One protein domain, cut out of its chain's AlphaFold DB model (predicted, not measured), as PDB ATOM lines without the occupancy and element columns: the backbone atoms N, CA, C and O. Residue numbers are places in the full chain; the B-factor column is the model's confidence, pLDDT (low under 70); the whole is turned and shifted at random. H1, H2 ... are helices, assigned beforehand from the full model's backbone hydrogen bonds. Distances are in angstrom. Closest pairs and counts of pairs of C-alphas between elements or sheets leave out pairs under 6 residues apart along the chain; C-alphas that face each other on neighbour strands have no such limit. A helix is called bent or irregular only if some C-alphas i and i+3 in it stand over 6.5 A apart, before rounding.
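Overview. This is residues 2 to 83 of the 91 residues of an uncharacterized protein of Micrococcus luteus (UniProt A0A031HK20). A long helix, H1, makes the length; the bent helix H2 folds back along one side of it, and H3 crosses its first half on the other side. The 82 printed residues hold three named helices, H1, H2 and H3 in that order, and no named strand: all helix. The whole is only just compact, close to loose, with a radius of gyration of the C-alphas of 14.1 A and spans of 41 by 28 by 25 A.

Arrangement. H1, residues 2 to 29, touches H2a, residues 33 to 42, with residues 24 to 28 alone, as a hairpin: a shallow tilt of 15 degrees, opposite ways, C-alphas 24 and 36 closest at 6.2 A. H2, residues 33 to 53, is one helix by its hydrogen bonds but bent, C-alphas 42 and 45 being 7.1 A apart; its arms stand at a steep tilt of 58 degrees. H2b, residues 45 to 53, touches residues 13 to 17 of H1 alone, closest at C-alphas 17 and 47, 6.2 A. H3, residues 65 to 81, touches residues 4 to 15 of H1 alone, at a steep tilt of 40 degrees, closest at C-alphas 11 and 75, 5.8 A. H3 is apart from both arms. Every O i to N i+4 pair is within hydrogen-bond range in H1, H2a, H2b and H3.

Along the chain. H1 runs 40.5 A from C-alpha 2 at (25.254, 34.814, 44.996). H3 runs 24.5 A to C-alpha 81 at (18.184, 32.956, 34.589).

Size, cuts and confidence. The printed part has no cut. The link from H1 to H2 is tight; that from H2 to H3 is long, 11 residues. No printed residue is under 70 in pLDDT.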
ATOM      1  N   ASP A   2      23.946  35.463  44.806       88.31
ATOM      2  CA  ASP A   2      25.254  34.814  44.996       88.31
ATOM      3  C   ASP A   2      25.220  33.283  44.853       88.31
ATOM      4  O   ASP A   2      26.047  32.729  44.142       88.31
ATOM      5  N   GLU A   3      24.205  32.610  45.405       95.38
ATOM      6  CA  GLU A   3      24.038  31.150  45.278       95.38
ATOM      7  C   GLU A   3      23.893  30.673  43.818       95.38
ATOM      8  O   GLU A   3      24.470  29.661  43.429       95.38
ATOM      9  N   ILE A   4      23.149  31.411  42.983       95.50
ATOM     10  CA  ILE A   4      22.950  31.059  41.566       95.50
ATOM     11  C   ILE A   4      24.251  31.263  40.785       95.50
ATOM     12  O   ILE A   4      24.596  30.436  39.945       95.50
ATOM     13  N   VAL A   5      24.974  32.345  41.077       96.88
ATOM     14  CA  VAL A   5      26.262  32.652  40.439       96.88
ATOM     15  C   VAL A   5      27.322  31.623  40.834       96.88
ATOM     16  O   VAL A   5      28.071  31.154  39.979       96.88
ATOM     17  N   GLU A   6      27.359  31.215  42.102       96.62
ATOM     18  CA  GLU A   6      28.259  30.162  42.577       96.62
ATOM     19  C   GLU A   6      27.942  28.815  41.915       96.62
ATOM     20  O   GLU A   6      28.847  28.126  41.438       96.62
ATOM     21  N   ALA A   7      26.658  28.456  41.815       96.75
ATOM     22  CA  ALA A   7      26.232  27.238  41.134       96.75
ATOM     23  C   ALA A   7      26.573  27.255  39.631       96.75
ATOM     24  O   ALA A   7      27.022  26.238  39.100       96.75
ATOM     25  N   GLU A   8      26.399  28.394  38.953       96.94
ATOM     26  CA  GLU A   8      26.797  28.580  37.550       96.94
ATOM     27  C   GLU A   8      28.307  28.414  37.387       96.94
ATOM     28  O   GLU A   8      28.735  27.592  36.576       96.94
ATOM     29  N   THR A   9      29.097  29.078  38.236       96.50
ATOM     30  CA  THR A   9      30.564  29.001  38.214       96.50
ATOM     31  C   THR A   9      31.037  27.564  38.417       96.50
ATOM     32  O   THR A   9      31.885  27.065  37.678       96.50
ATOM     33  N   ARG A  10      30.449  26.847  39.382       96.88
ATOM     34  CA  ARG A  10      30.807  25.453  39.673       96.88
ATOM     35  C   ARG A  10      30.441  24.513  38.522       96.88
ATOM     36  O   ARG A  10      31.190  23.585  38.225       96.88
ATOM     37  N   LEU A  11      29.302  24.723  37.860       96.94
ATOM     38  CA  LEU A  11      28.924  23.942  36.677       96.94
ATOM     39  C   LEU A  11      29.825  24.254  35.480       96.94
ATOM     40  O   LEU A  11      30.248  23.326  34.788       96.94
ATOM     41  N   PHE A  12      30.150  25.530  35.267       97.00
ATOM     42  CA  PHE A  12      31.093  25.965  34.245       97.00
ATOM     43  C   PHE A  12      32.454  25.296  34.436       97.00
ATOM     44  O   PHE A  12      32.950  24.661  33.508       97.00
ATOM     45  N   ASP A  13      33.009  25.348  35.647       97.44
ATOM     46  CA  ASP A  13      34.302  24.752  35.981       97.44
ATOM     47  C   ASP A  13      34.356  23.255  35.659       97.44
ATOM     48  O   ASP A  13      35.319  22.778  35.060       97.44
ATOM     49  N   ARG A  14      33.294  22.512  35.986       97.75
ATOM     50  CA  ARG A  14      33.190  21.074  35.694       97.75
ATOM     51  C   ARG A  14      33.149  20.785  34.192       97.75
ATOM     52  O   ARG A  14      33.837  19.876  33.723       97.75
ATOM     53  N   VAL A  15      32.363  21.554  33.432       97.19
ATOM     54  CA  VAL A  15      32.260  21.407  31.968       97.19
ATOM     55  C   VAL A  15      33.579  21.789  31.293       97.19
ATOM     56  O   VAL A  15      34.084  21.031  30.460       97.19
ATOM     57  N   TRP A  16      34.169  22.921  31.680       97.38
ATOM     58  CA  TRP A  16      35.453  23.396  31.171       97.38
ATOM     59  C   TRP A  16      36.576  22.397  31.467       97.38
ATOM     60  O   TRP A  16      37.328  22.026  30.563       97.38
ATOM     61  N   TYR A  17      36.653  21.888  32.700       97.81
ATOM     62  CA  TYR A  17      37.658  20.905  33.102       97.81
ATOM     63  C   TYR A  17      37.568  19.640  32.246       97.81
ATOM     64  O   TYR A  17      38.569  19.232  31.650       97.81
ATOM     65  N   HIS A  18      36.364  19.080  32.088       97.38
ATOM     66  CA  HIS A  18      36.133  17.920  31.229       97.38
ATOM     67  C   HIS A  18      36.595  18.165  29.782       97.38
ATOM     68  O   HIS A  18      37.327  17.350  29.216       97.38
ATOM     69  N   ARG A  19      36.229  19.308  29.185       96.25
ATOM     70  CA  ARG A  19      36.636  19.669  27.815       96.25
ATOM     71  C   ARG A  19      38.139  19.869  27.685       96.25
ATOM     72  O   ARG A  19      38.726  19.457  26.685       96.25
ATOM     73  N   SER A  20      38.773  20.453  28.700       97.25
ATOM     74  CA  SER A  20      40.222  20.626  28.724       97.25
ATOM     75  C   SER A  20      40.939  19.272  28.696       97.25
ATOM     76  O   SER A  20      41.937  19.138  27.988       97.25
ATOM     77  N   LEU A  21      40.431  18.260  29.411       97.44
ATOM     78  CA  LEU A  21      40.980  16.901  29.388       97.44
ATOM     79  C   LEU A  21      40.711  16.209  28.051       97.44
ATOM     80  O   LEU A  21      41.632  15.634  27.482       97.44
ATOM     81  N   GLN A  22      39.496  16.323  27.501       96.94
ATOM     82  CA  GLN A  22      39.190  15.783  26.171       96.94
ATOM     83  C   GLN A  22      40.100  16.362  25.083       96.94
ATOM     84  O   GLN A  22      40.523  15.642  24.178       96.94
ATOM     85  N   HIS A  23      40.404  17.660  25.145       97.56
ATOM     86  CA  HIS A  23      41.343  18.265  24.212       97.56
ATOM     87  C   HIS A  23      42.726  17.623  24.326       97.56
ATOM     88  O   HIS A  23      43.291  17.249  23.302       97.56
ATOM     89  N   GLU A  24      43.223  17.425  25.546       98.31
ATOM     90  CA  GLU A  24      44.503  16.759  25.765       98.31
ATOM     91  C   GLU A  24      44.502  15.308  25.280       98.31
ATOM     92  O   GLU A  24      45.452  14.912  24.613       98.31
ATOM     93  N   TYR A  25      43.444  14.535  25.541       97.81
ATOM     94  CA  TYR A  25      43.325  13.159  25.049       97.81
ATOM     95  C   TYR A  25      43.394  13.096  23.521       97.81
ATOM     96  O   TYR A  25      44.152  12.302  22.977       97.81
ATOM     97  N   ARG A  26      42.715  14.009  22.813       98.38
ATOM     98  CA  ARG A  26      42.820  14.095  21.346       98.38
ATOM     99  C   ARG A  26      44.239  14.412  20.872       98.38
ATOM    100  O   ARG A  26      44.673  13.879  19.855       98.38
ATOM    101  N   LEU A  27      44.965  15.270  21.589       98.38
ATOM    102  CA  LEU A  27      46.362  15.571  21.265       98.38
ATOM    103  C   LEU A  27      47.289  14.384  21.552       98.38
ATOM    104  O   LEU A  27      48.240  14.164  20.802       98.38
ATOM    105  N   GLN A  28      47.008  13.613  22.607       98.19
ATOM    106  CA  GLN A  28      47.717  12.372  22.926       98.19
ATOM    107  C   GLN A  28      47.500  11.322  21.833       98.19
ATOM    108  O   GLN A  28      48.479  10.774  21.336       98.19
ATOM    109  N   ASP A  29      46.258  11.122  21.387       98.38
ATOM    110  CA  ASP A  29      45.927  10.215  20.279       98.38
ATOM    111  C   ASP A  29      46.621  10.635  18.970       98.38
ATOM    112  O   ASP A  29      47.079   9.795  18.192       98.38
ATOM    113  N   ALA A  30      46.762  11.945  18.747       98.19
ATOM    114  CA  ALA A  30      47.500  12.512  17.621       98.19
ATOM    115  C   ALA A  30      49.034  12.516  17.810       98.19
ATOM    116  O   ALA A  30      49.753  12.909  16.892       98.19
ATOM    117  N   ASN A  31      49.548  12.095  18.972       98.12
ATOM    118  CA  ASN A  31      50.961  12.175  19.368       98.12
ATOM    119  C   ASN A  31      51.576  13.587  19.225       98.12
ATOM    120  O   ASN A  31      52.765  13.739  18.933       98.12
ATOM    121  N   ASN A  32      50.784  14.646  19.436       98.00
ATOM    122  CA  ASN A  32      51.247  16.030  19.309       98.00
ATOM    123  C   ASN A  32      51.820  16.567  20.631       98.00
ATOM    124  O   ASN A  32      51.181  17.331  21.354       98.00
ATOM    125  N   HIS A  33      53.049  16.165  20.956       96.69
ATOM    126  CA  HIS A  33      53.694  16.517  22.226       96.69
ATOM    127  C   HIS A  33      53.879  18.026  22.442       96.69
ATOM    128  O   HIS A  33      53.697  18.498  23.562       96.69
ATOM    129  N   VAL A  34      54.177  18.787  21.384       98.25
ATOM    130  CA  VAL A  34      54.372  20.245  21.475       98.25
ATOM    131  C   VAL A  34      53.083  20.935  21.918       98.25
ATOM    132  O   VAL A  34      53.098  21.788  22.804       98.25
ATOM    133  N   GLU A  35      51.951  20.544  21.337       97.88
ATOM    134  CA  GLU A  35      50.658  21.142  21.669       97.88
ATOM    135  C   GLU A  35      50.152  20.685  23.048       97.88
ATOM    136  O   GLU A  35      49.545  21.473  23.766       97.88
ATOM    137  N   ILE A  36      50.477  19.459  23.482       98.44
ATOM    138  CA  ILE A  36      50.201  18.999  24.857       98.44
ATOM    139  C   ILE A  36      50.933  19.870  25.882       98.44
ATOM    140  O   ILE A  36      50.340  20.258  26.891       98.44
ATOM    141  N   GLU A  37      52.211  20.181  25.653       98.31
ATOM    142  CA  GLU A  37      52.987  21.039  26.556       98.31
ATOM    143  C   GLU A  37      52.397  22.450  26.636       98.31
ATOM    144  O   GLU A  37      52.213  22.978  27.735       98.31
ATOM    145  N   GLN A  38      52.021  23.028  25.493       98.31
ATOM    146  CA  GLN A  38      51.359  24.335  25.438       98.31
ATOM    147  C   GLN A  38      50.001  24.322  26.150       98.31
ATOM    148  O   GLN A  38      49.727  25.195  26.977       98.31
ATOM    149  N   LEU A  39      49.172  23.306  25.894       98.06
ATOM    150  CA  LEU A  39      47.883  23.133  26.557       98.06
ATOM    151  C   LEU A  39      48.053  23.029  28.073       98.06
ATOM    152  O   LEU A  39      47.337  23.695  28.813       98.06
ATOM    153  N   ARG A  40      49.009  22.229  28.553       98.25
ATOM    154  CA  ARG A  40      49.278  22.083  29.991       98.25
ATOM    155  C   ARG A  40      49.795  23.376  30.613       98.25
ATOM    156  O   ARG A  40      49.406  23.685  31.735       98.25
ATOM    157  N   ALA A  41      50.613  24.148  29.898       98.38
ATOM    158  CA  ALA A  41      51.080  25.451  30.368       98.38
ATOM    159  C   ALA A  41      49.925  26.456  30.537       98.38
ATOM    160  O   ALA A  41      49.909  27.208  31.510       98.38
ATOM    161  N   ILE A  42      48.945  26.442  29.628       97.75
ATOM    162  CA  ILE A  42      47.797  27.362  29.643       97.75
ATOM    163  C   ILE A  42      46.698  26.880  30.605       97.75
ATOM    164  O   ILE A  42      46.251  27.628  31.471       97.75
ATOM    165  N   ALA A  43      46.254  25.631  30.470       97.88
ATOM    166  CA  ALA A  43      45.121  25.081  31.212       97.88
ATOM    167  C   ALA A  43      45.502  24.542  32.598       97.88
ATOM    168  O   ALA A  43      44.636  24.447  33.463       97.88
ATOM    169  N   GLY A  44      46.771  24.197  32.836       98.38
ATOM    170  CA  GLY A  44      47.236  23.578  34.084       98.38
ATOM    171  C   GLY A  44      46.864  24.359  35.350       98.38
ATOM    172  O   GLY A  44      46.251  23.773  36.244       98.38
ATOM    173  N   PRO A  45      47.148  25.674  35.438       98.31
ATOM    174  CA  PRO A  45      46.748  26.478  36.594       98.31
ATOM    175  C   PRO A  45      45.230  26.492  36.821       98.31
ATOM    176  O   PRO A  45      44.772  26.387  37.957       98.31
ATOM    177  N   GLY A  46      44.445  26.572  35.740       98.00
ATOM    178  CA  GLY A  46      42.984  26.531  35.806       98.00
ATOM    179  C   GLY A  46      42.464  25.177  36.285       98.00
ATOM    180  O   GLY A  46      41.621  25.130  37.174       98.00
ATOM    181  N   ARG A  47      43.014  24.075  35.762       98.31
ATOM    182  CA  ARG A  47      42.667  22.712  36.186       98.31
ATOM    183  C   ARG A  47      42.948  22.498  37.664       98.31
ATOM    184  O   ARG A  47      42.058  22.052  38.372       98.31
ATOM    185  N   LYS A  48      44.119  22.927  38.143       98.31
ATOM    186  CA  LYS A  48      44.478  22.837  39.562       98.31
ATOM    187  C   LYS A  48      43.482  23.585  40.456       98.31
ATOM    188  O   LYS A  48      43.024  23.038  41.452       98.31
ATOM    189  N   ARG A  49      43.093  24.809  40.079       98.12
ATOM    190  CA  ARG A  49      42.058  25.571  40.802       98.12
ATOM    191  C   ARG A  49      40.729  24.807  40.846       98.12
ATOM    192  O   ARG A  49      40.071  24.789  41.886       98.12
ATOM    193  N   VAL A  50      40.325  24.196  39.731       98.12
ATOM    194  CA  VAL A  50      39.088  23.403  39.660       98.12
ATOM    195  C   VAL A  50      39.186  22.143  40.522       98.12
ATOM    196  O   VAL A  50      38.254  21.860  41.259       98.12
ATOM    197  N   GLU A  51      40.306  21.426  40.511       97.56
ATOM    198  CA  GLU A  51      40.542  20.252  41.368       97.56
ATOM    199  C   GLU A  51      40.475  20.600  42.867       97.56
ATOM    200  O   GLU A  51      39.938  19.832  43.664       97.56
ATOM    201  N   GLU A  52      40.973  21.776  43.261       97.12
ATOM    202  CA  GLU A  52      40.931  22.255  44.649       97.12
ATOM    203  C   GLU A  52      39.509  22.638  45.100       97.12
ATOM    204  O   GLU A  52      39.131  22.402  46.253       97.12
ATOM    205  N   THR A  53      38.702  23.205  44.199       95.31
ATOM    206  CA  THR A  53      37.335  23.685  44.488       95.31
ATOM    207  C   THR A  53      36.256  22.608  44.308       95.31
ATOM    208  O   THR A  53      35.323  22.519  45.113       95.31
ATOM    209  N   CYS A  54      36.395  21.761  43.290       94.44
ATOM    210  CA  CYS A  54      35.535  20.621  42.971       94.44
ATOM    211  C   CYS A  54      36.158  19.310  43.477       94.44
ATOM    212  O   CYS A  54      36.502  18.416  42.704       94.44
ATOM    213  N   ASN A  55      36.354  19.226  44.792       92.88
ATOM    214  CA  ASN A  55      37.118  18.158  45.441       92.88
ATOM    215  C   ASN A  55      36.271  16.965  45.924       92.88
ATOM    216  O   ASN A  55      36.806  16.052  46.561       92.88
ATOM    217  N   LEU A  56      34.963  16.945  45.645       94.31
ATOM    218  CA  LEU A  56      34.114  15.830  46.057       94.31
ATOM    219  C   LEU A  56      34.334  14.603  45.147       94.31
ATOM    220  O   LEU A  56      34.502  14.748  43.932       94.31
ATOM    221  N   PRO A  57      34.295  13.371  45.690       93.25
ATOM    222  CA  PRO A  57      34.432  12.160  44.882       93.25
ATOM    223  C   PRO A  57      33.422  12.102  43.727       93.25
ATOM    224  O   PRO A  57      32.222  12.285  43.928       93.25
ATOM    225  N   GLY A  58      33.916  11.839  42.512       92.56
ATOM    226  CA  GLY A  58      33.105  11.772  41.288       92.56
ATOM    227  C   GLY A  58      32.643  13.131  40.749       92.56
ATOM    228  O   GLY A  58      32.004  13.193  39.698       92.56
ATOM    229  N   GLU A  59      32.978  14.238  41.415       95.31
ATOM    230  CA  GLU A  59      32.513  15.559  41.009       95.31
ATOM    231  C   GLU A  59      33.059  15.982  39.652       95.31
ATOM    232  O   GLU A  59      32.302  16.578  38.893       95.31
ATOM    233  N   LEU A  60      34.300  15.618  39.317       97.19
ATOM    234  CA  LEU A  60      34.964  15.885  38.032       97.19
ATOM    235  C   LEU A  60      34.908  14.697  37.053       97.19
ATOM    236  O   LEU A  60      35.642  14.657  36.065       97.19
ATOM    237  N   GLY A  61      34.009  13.746  37.307       94.06
ATOM    238  CA  GLY A  61      33.805  12.566  36.476       94.06
ATOM    239  C   GLY A  61      34.643  11.351  36.902       94.06
ATOM    240  O   GLY A  61      35.139  11.313  38.032       94.06
ATOM    241  N   PRO A  62      34.781  10.336  36.022       94.56
ATOM    242  CA  PRO A  62      34.311  10.306  34.631       94.56
ATOM    243  C   PRO A  62      32.790  10.467  34.521       94.56
ATOM    244  O   PRO A  62      32.056   9.999  35.385       94.56
ATOM    245  N   TYR A  63      32.331  11.146  33.470       96.12
ATOM    246  CA  TYR A  63      30.907  11.314  33.181       96.12
ATOM    247  C   TYR A  63      30.498  10.413  32.023       96.12
ATOM    248  O   TYR A  63      31.228  10.281  31.040       96.12
ATOM    249  N   THR A  64      29.302   9.851  32.110       97.44
ATOM    250  CA  THR A  64      28.569   9.340  30.950       97.44
ATOM    251  C   THR A  64      28.088  10.494  30.061       97.44
ATOM    252  O   THR A  64      27.947  11.629  30.523       97.44
ATOM    253  N   ASP A  65      27.752  10.204  28.799       97.00
ATOM    254  CA  ASP A  65      27.172  11.197  27.878       97.00
ATOM    255  C   ASP A  65      25.903  11.844  28.454       97.00
ATOM    256  O   ASP A  65      25.685  13.048  28.321       97.00
ATOM    257  N   PHE A  66      25.083  11.049  29.150       97.50
ATOM    258  CA  PHE A  66      23.883  11.538  29.818       97.50
ATOM    259  C   PHE A  66      24.215  12.523  30.946       97.50
ATOM    260  O   PHE A  66      23.627  13.602  31.015       97.50
ATOM    261  N   GLU A  67      25.169  12.193  31.820       97.81
ATOM    262  CA  GLU A  67      25.584  13.082  32.912       97.81
ATOM    263  C   GLU A  67      26.194  14.381  32.385       97.81
ATOM    264  O   GLU A  67      25.872  15.458  32.892       97.81
ATOM    265  N   LEU A  68      27.012  14.306  31.331       96.44
ATOM    266  CA  LEU A  68      27.572  15.490  30.686       96.44
ATOM    267  C   LEU A  68      26.472  16.356  30.053       96.44
ATOM    268  O   LEU A  68      26.494  17.582  30.196       96.44
ATOM    269  N   GLY A  69      25.478  15.739  29.409       96.19
ATOM    270  CA  GLY A  69      24.293  16.432  28.897       96.19
ATOM    271  C   GLY A  69      23.513  17.144  30.006       96.19
ATOM    272  O   GLY A  69      23.176  18.319  29.871       96.19
ATOM    273  N   MET A  70      23.309  16.480  31.146       97.69
ATOM    274  CA  MET A  70      22.654  17.075  32.314       97.69
ATOM    275  C   MET A  70      23.448  18.244  32.911       97.69
ATOM    276  O   MET A  70      22.839  19.212  33.367       97.69
ATOM    277  N   LEU A  71      24.785  18.188  32.916       96.69
ATOM    278  CA  LEU A  71      25.622  19.308  33.358       96.69
ATOM    279  C   LEU A  71      25.468  20.524  32.445       96.69
ATOM    280  O   LEU A  71      25.220  21.621  32.946       96.69
ATOM    281  N   ASN A  72      25.541  20.328  31.124       95.62
ATOM    282  CA  ASN A  72      25.347  21.415  30.159       95.62
ATOM    283  C   ASN A  72      23.928  21.999  30.260       95.62
ATOM    284  O   ASN A  72      23.779  23.213  30.324       95.62
ATOM    285  N   GLY A  73      22.893  21.159  30.376       95.31
ATOM    286  CA  GLY A  73      21.511  21.626  30.518       95.31
ATOM    287  C   GLY A  73      21.284  22.471  31.776       95.31
ATOM    288  O   GLY A  73      20.645  23.520  31.711       95.31
ATOM    289  N   LYS A  74      21.849  22.059  32.920       96.69
ATOM    290  CA  LYS A  74      21.800  22.854  34.159       96.69
ATOM    291  C   LYS A  74      22.542  24.182  34.006       96.69
ATOM    292  O   LYS A  74      22.022  25.207  34.433       96.69
ATOM    293  N   LEU A  75      23.721  24.169  33.381       96.56
ATOM    294  CA  LEU A  75      24.511  25.375  33.141       96.56
ATOM    295  C   LEU A  75      23.753  26.377  32.258       96.56
ATOM    296  O   LEU A  75      23.621  27.540  32.633       96.56
ATOM    297  N   SER A  76      23.186  25.922  31.137       95.31
ATOM    298  CA  SER A  76      22.360  26.754  30.253       95.31
ATOM    299  C   SER A  76      21.139  27.325  30.973       95.31
ATOM    300  O   SER A  76      20.839  28.506  30.818       95.31
ATOM    301  N   ALA A  77      20.469  26.532  31.815       95.38
ATOM    302  CA  ALA A  77      19.334  27.012  32.599       95.38
ATOM    303  C   ALA A  77      19.729  28.140  33.568       95.38
ATOM    304  O   ALA A  77      19.028  29.150  33.641       95.38
ATOM    305  N   LEU A  78      20.857  28.010  34.280       95.94
ATOM    306  CA  LEU A  78      21.336  29.070  35.176       95.94
ATOM    307  C   LEU A  78      21.758  30.322  34.406       95.94
ATOM    308  O   LEU A  78      21.425  31.430  34.816       95.94
ATOM    309  N   ARG A  79      22.431  30.166  33.266       95.44
ATOM    310  CA  ARG A  79      22.827  31.294  32.414       95.44
ATOM    311  C   ARG A  79      21.635  32.047  31.847       95.44
ATOM    312  O   ARG A  79      21.658  33.274  31.840       95.44
ATOM    313  N   TRP A  80      20.582  31.338  31.448       95.25
ATOM    314  CA  TRP A  80      19.327  31.961  31.032       95.25
ATOM    315  C   TRP A  80      18.694  32.774  32.170       95.25
ATOM    316  O   TRP A  80      18.336  33.933  31.972       95.25
ATOM    317  N   VAL A  81      18.648  32.226  33.390       95.38
ATOM    318  CA  VAL A  81      18.184  32.956  34.589       95.38
ATOM    319  C   VAL A  81      19.045  34.193  34.877       95.38
ATOM    320  O   VAL A  81      18.523  35.216  35.318       95.38
ATOM    321  N   LEU A  82      20.350  34.124  34.603       95.06
ATOM    322  CA  LEU A  82      21.293  35.237  34.740       95.06
ATOM    323  C   LEU A  82      21.266  36.224  33.554       95.06
ATOM    324  O   LEU A  82      22.005  37.206  33.575       95.06
ATOM    325  N   GLY A  83      20.399  36.010  32.555       95.50
ATOM    326  CA  GLY A  83      20.154  36.943  31.450       95.50
ATOM    327  C   GLY A  83      20.867  36.620  30.135       95.50
ATOM    328  O   GLY A  83      20.881  37.464  29.245       95.50
TER     329      GLY A  83